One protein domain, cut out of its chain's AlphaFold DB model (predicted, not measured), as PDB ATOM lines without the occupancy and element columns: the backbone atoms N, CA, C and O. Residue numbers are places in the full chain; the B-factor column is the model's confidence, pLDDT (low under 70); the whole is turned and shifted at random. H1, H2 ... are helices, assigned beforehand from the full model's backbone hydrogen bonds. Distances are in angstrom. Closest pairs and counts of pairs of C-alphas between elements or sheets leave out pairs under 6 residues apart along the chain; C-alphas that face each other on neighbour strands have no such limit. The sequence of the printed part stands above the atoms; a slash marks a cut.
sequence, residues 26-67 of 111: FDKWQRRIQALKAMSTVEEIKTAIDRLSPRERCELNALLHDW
ATOM      1  N   PHE A  26     140.226 121.450 101.553       52.28
ATOM      2  CA  PHE A  26     141.441 122.042 100.995       52.28
ATOM      3  C   PHE A  26     142.695 121.267 101.416       52.28
ATOM      4  O   PHE A  26     143.508 120.925 100.563       52.28
ATOM      5  N   ASP A  27     142.806 120.878 102.688       66.06
ATOM      6  CA  ASP A  27     143.940 120.084 103.181       66.06
ATOM      7  C   ASP A  27     143.949 118.667 102.594       66.06
ATOM      8  O   ASP A  27     144.997 118.132 102.227       66.06
ATOM      9  N   LYS A  28     142.773 118.044 102.436       67.81
ATOM     10  CA  LYS A  28     142.638 116.759 101.730       67.81
ATOM     11  C   LYS A  28     142.977 116.883 100.247       67.81
ATOM     12  O   LYS A  28     143.591 115.972  99.693       67.81
ATOM     13  N   TRP A  29     142.601 117.991  99.614       65.94
ATOM     14  CA  TRP A  29     142.926 118.283  98.223       65.94
ATOM     15  C   TRP A  29     144.425 118.521  98.048       65.94
ATOM     16  O   TRP A  29     145.040 117.862  97.214       65.94
ATOM     17  N   GLN A  30     145.050 119.337  98.900       67.19
ATOM     18  CA  GLN A  30     146.498 119.538  98.918       67.19
ATOM     19  C   GLN A  30     147.252 118.229  99.149       67.19
ATOM     20  O   GLN A  30     148.205 117.946  98.429       67.19
ATOM     21  N   ARG A  31     146.814 117.383 100.089       70.38
ATOM     22  CA  ARG A  31     147.426 116.063 100.303       70.38
ATOM     23  C   ARG A  31     147.251 115.133  99.105       70.38
ATOM     24  O   ARG A  31     148.186 114.406  98.790       70.38
ATOM     25  N   ARG A  32     146.110 115.177  98.407       65.50
ATOM     26  CA  ARG A  32     145.916 114.458  97.133       65.50
ATOM     27  C   ARG A  32     146.838 114.983  96.044       65.50
ATOM     28  O   ARG A  32     147.445 114.176  95.363       65.50
ATOM     29  N   ILE A  33     146.990 116.298  95.904       66.69
ATOM     30  CA  ILE A  33     147.894 116.902  94.917       66.69
ATOM     31  C   ILE A  33     149.351 116.529  95.207       66.69
ATOM     32  O   ILE A  33     150.072 116.154  94.289       66.69
ATOM     33  N   GLN A  34     149.779 116.563  96.469       64.88
ATOM     34  CA  GLN A  34     151.140 116.176  96.846       64.88
ATOM     35  C   GLN A  34     151.374 114.665  96.724       64.88
ATOM     36  O   GLN A  34     152.451 114.264  96.300       64.88
ATOM     37  N   ALA A  35     150.373 113.826  97.008       61.97
ATOM     38  CA  ALA A  35     150.448 112.385  96.767       61.97
ATOM     39  C   ALA A  35     150.469 112.047  95.268       61.97
ATOM     40  O   ALA A  35     151.255 111.205  94.861       61.97
ATOM     41  N   LEU A  36     149.680 112.739  94.439       59.84
ATOM     42  CA  LEU A  36     149.702 112.602  92.977       59.84
ATOM     43  C   LEU A  36     151.048 113.039  92.388       59.84
ATOM     44  O   LEU A  36     151.557 112.383  91.488       59.84
ATOM     45  N   LYS A  37     151.658 114.100  92.931       59.59
ATOM     46  CA  LYS A  37     153.023 114.521  92.573       59.59
ATOM     47  C   LYS A  37     154.099 113.543  93.064       59.59
ATOM     48  O   LYS A  37     155.121 113.413  92.405       59.59
ATOM     49  N   ALA A  38     153.879 112.862  94.192       57.59
ATOM     50  CA  ALA A  38     154.803 111.869  94.747       57.59
ATOM     51  C   ALA A  38     154.694 110.473  94.093       57.59
ATOM     52  O   ALA A  38     155.665 109.731  94.127       57.59
ATOM     53  N   MET A  39     153.540 110.129  93.501       50.12
ATOM     54  CA  MET A  39     153.232 108.843  92.838       50.12
ATOM     55  C   MET A  39     153.348 108.859  91.304       50.12
ATOM     56  O   MET A  39     152.913 107.931  90.629       50.12
ATOM     57  N   SER A  40     153.862 109.942  90.735       55.38
ATOM     58  CA  SER A  40     154.004 110.103  89.291       55.38
ATOM     59  C   SER A  40     155.461 110.397  88.969       55.38
ATOM     60  O   SER A  40     155.805 111.462  88.448       55.38
ATOM     61  N   THR A  41     156.354 109.464  89.282       74.19
ATOM     62  CA  THR A  41     157.644 109.473  88.598       74.19
ATOM     63  C   THR A  41     157.388 109.198  87.117       74.19
ATOM     64  O   THR A  41     156.501 108.428  86.747       74.19
ATOM     65  N   VAL A  42     158.156 109.838  86.236       74.44
ATOM     66  CA  VAL A  42     158.074 109.596  84.783       74.44
ATOM     67  C   VAL A  42     158.169 108.094  84.467       74.44
ATOM     68  O   VAL A  42     157.565 107.618  83.511       74.44
ATOM     69  N   GLU A  43     158.868 107.334  85.308       76.44
ATOM     70  CA  GLU A  43     159.027 105.887  85.191       76.44
ATOM     71  C   GLU A  43     157.743 105.091  85.479       76.44
ATOM     72  O   GLU A  43     157.437 104.124  84.778       76.44
ATOM     73  N   GLU A  44     156.936 105.523  86.447       79.50
ATOM     74  CA  GLU A  44     155.622 104.931  86.717       79.50
ATOM     75  C   GLU A  44     154.638 105.223  85.580       79.50
ATOM     76  O   GLU A  44     153.880 104.335  85.186       79.50
ATOM     77  N   ILE A  45     154.699 106.422  84.984       81.31
ATOM     78  CA  ILE A  45     153.912 106.762  83.787       81.31
ATOM     79  C   ILE A  45     154.321 105.875  82.608       81.31
ATOM     80  O   ILE A  45     153.449 105.297  81.964       81.31
ATOM     81  N   LYS A  46     155.622 105.710  82.340       81.75
ATOM     82  CA  LYS A  46     156.107 104.806  81.280       81.75
ATOM     83  C   LYS A  46     155.619 103.373  81.497       81.75
ATOM     84  O   LYS A  46     155.057 102.770  80.590       81.75
ATOM     85  N   THR A  47     155.741 102.873  82.727       84.56
ATOM     86  CA  THR A  47     155.278 101.526  83.093       84.56
ATOM     87  C   THR A  47     153.763 101.375  82.914       84.56
ATOM     88  O   THR A  47     153.283 100.306  82.533       84.56
ATOM     89  N   ALA A  48     152.985 102.426  83.186       85.25
ATOM     90  CA  ALA A  48     151.545 102.434  82.951       85.25
ATOM     91  C   ALA A  48     151.208 102.453  81.451       85.25
ATOM     92  O   ALA A  48     150.325 101.706  81.033       85.25
ATOM     93  N   ILE A  49     151.943 103.228  80.642       85.00
ATOM     94  CA  ILE A  49     151.798 103.279  79.178       85.00
ATOM     95  C   ILE A  49     152.011 101.894  78.561       85.00
ATOM     96  O   ILE A  49     151.255 101.498  77.673       85.00
ATOM     97  N   ASP A  50     152.978 101.125  79.062       86.56
ATOM     98  CA  ASP A  50     153.262  99.776  78.563       86.56
ATOM     99  C   ASP A  50     152.079  98.816  78.711       86.56
ATOM    100  O   ASP A  50     151.892  97.932  77.875       86.56
ATOM    101  N   ARG A  51     151.235  99.030  79.725       89.94
ATOM    102  CA  ARG A  51     150.069  98.189  80.028       89.94
ATOM    103  C   ARG A  51     148.795  98.610  79.293       89.94
ATOM    104  O   ARG A  51     147.798  97.902  79.399       89.94
ATOM    105  N   LEU A  52     148.812  99.728  78.566       91.06
ATOM    106  CA  LEU A  52     147.641 100.227  77.848       91.06
ATOM    107  C   LEU A  52     147.315  99.368  76.626       91.06
ATOM    108  O   LEU A  52     148.198  99.014  75.833       91.06
ATOM    109  N   SER A  53     146.023  99.118  76.426       90.00
ATOM    110  CA  SER A  53     145.502  98.558  75.182       90.00
ATOM    111  C   SER A  53     145.711  99.522  74.003       90.00
ATOM    112  O   SER A  53     145.873 100.729  74.202       90.00
ATOM    113  N   PRO A  54     145.658  99.040  72.744       88.19
ATOM    114  CA  PRO A  54     145.777  99.907  71.571       88.19
ATOM    115  C   PRO A  54     144.781 101.072  71.572       88.19
ATOM    116  O   PRO A  54     145.133 102.187  71.201       88.19
ATOM    117  N   ARG A  55     143.554 100.833  72.048       83.75
ATOM    118  CA  ARG A  55     142.516 101.863  72.145       83.75
ATOM    119  C   ARG A  55     142.858 102.930  73.185       83.75
ATOM    120  O   ARG A  55     142.779 104.113  72.878       83.75
ATOM    121  N   GLU A  56     143.272 102.527  74.381       86.81
ATOM    122  CA  GLU A  56     143.662 103.466  75.442       86.81
ATOM    123  C   GLU A  56     144.917 104.261  75.059       86.81
ATOM    124  O   GLU A  56     145.042 105.428  75.413       86.81
ATOM    125  N   ARG A  57     145.828 103.669  74.272       85.44
ATOM    126  CA  ARG A  57     146.965 104.392  73.679       85.44
ATOM    127  C   ARG A  57     146.509 105.461  72.687       85.44
ATOM    128  O   ARG A  57     147.063 106.553  72.697       85.44
ATOM    129  N   CYS A  58     145.502 105.184  71.858       82.69
ATOM    130  CA  CYS A  58     144.920 106.192  70.967       82.69
ATOM    131  C   CYS A  58     144.248 107.329  71.749       82.69
ATOM    132  O   CYS A  58     144.436 108.491  71.405       82.69
ATOM    133  N   GLU A  59     143.502 107.004  72.804       83.88
ATOM    134  CA  GLU A  59     142.853 107.992  73.676       83.88
ATOM    135  C   GLU A  59     143.895 108.844  74.431       83.88
ATOM    136  O   GLU A  59     143.756 110.066  74.502       83.88
ATOM    137  N   LEU A  60     144.986 108.232  74.910       86.31
ATOM    138  CA  LEU A  60     146.117 108.942  75.514       86.31
ATOM    139  C   LEU A  60     146.833 109.848  74.504       86.31
ATOM    140  O   LEU A  60     147.116 110.999  74.819       86.31
ATOM    141  N   ASN A  61     147.103 109.364  73.291       80.31
ATOM    142  CA  ASN A  61     147.709 110.189  72.246       80.31
ATOM    143  C   ASN A  61     146.805 111.368  71.877       80.31
ATOM    144  O   ASN A  61     147.300 112.479  71.749       80.31
ATOM    145  N   ALA A  62     145.491 111.164  71.763       81.00
ATOM    146  CA  ALA A  62     144.547 112.248  71.502       81.00
ATOM    147  C   ALA A  62     144.576 113.321  72.605       81.00
ATOM    148  O   ALA A  62     144.556 114.507  72.296       81.00
ATOM    149  N   LEU A  63     144.702 112.917  73.875       80.75
ATOM    150  CA  LEU A  63     144.909 113.831  75.006       80.75
ATOM    151  C   LEU A  63     146.246 114.585  74.937       80.75
ATOM    152  O   LEU A  63     146.321 115.734  75.362       80.75
ATOM    153  N   LEU A  64     147.301 113.943  74.432       77.56
ATOM    154  CA  LEU A  64     148.631 114.541  74.290       77.56
ATOM    155  C   LEU A  64     148.805 115.356  73.001       77.56
ATOM    156  O   LEU A  64     149.788 116.073  72.888       77.56
ATOM    157  N   HIS A  65     147.894 115.257  72.034       67.12
ATOM    158  CA  HIS A  65     148.003 115.966  70.756       67.12
ATOM    159  C   HIS A  65     147.526 117.422  70.806       67.12
ATOM    160  O   HIS A  65     147.827 118.168  69.882       67.12
ATOM    161  N   ASP A  66     146.840 117.849  71.869       62.06
ATOM    162  CA  ASP A  66     146.304 119.214  72.002       62.06
ATOM    163  C   ASP A  66     147.334 120.209  72.581       62.06
ATOM    164  O   ASP A  66     146.995 121.129  73.329       62.06
ATOM    165  N   TRP A  67     148.628 120.001  72.302       63.19
ATOM    166  CA  TRP A  67     149.652 120.952  72.732       63.19
ATOM    167  C   TRP A  67     149.504 122.222  71.885       63.19
ATOM    168  O   TRP A  67     149.517 122.132  70.658       63.19
TER     169      TRP A  67
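AT A GLANCE: This is residues 26 to 67 of the 111 residues of an uncharacterized protein of Chthoniobacterales bacterium (UniProt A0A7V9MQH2). Three short helices are strung out as an open hook: H1 sticks out as a long arm, H2 follows, and H3 folds back from H2 in a loose V. The printed part has 42 residues with three named helices, H1, H2, H3 in chain order, and no named strand; the class is all helix. The whole is only just loose, close to extended, with a radius of gyration of the C-alphas of 13.3 A, and spans 37 by 22 by 16 A.

HOW THE PARTS SIT: H1, residues 26 to 38, is apart from H2, residues 42 to 50, and from H3, residues 54 to 64. H2 and H3 are close but not clearly touching; their closest C-alphas, of Ile 49 and Arg 57, are 7.4 A apart. They run opposite ways at a steep tilt of 39 degrees. In H1, H2 and H3 every O i to N i+4 pair is within hydrogen-bond range.

IN THESE COORDINATES: H1, 17.9 A long, begins at C-alpha 26 (141.441, 122.042, 100.995). H2 measures 12.6 A. H3, 15.2 A, ends at C-alpha 64 (148.631, 114.541, 74.290).

THE WHOLE: The C-alphas farthest apart, of Asp 27 and Pro 54, are 37.5 A apart. The printed part has no cut, and both links are tight. Residues 26 to 30, 32 to 40 and 65 to 67 have pLDDT under 70.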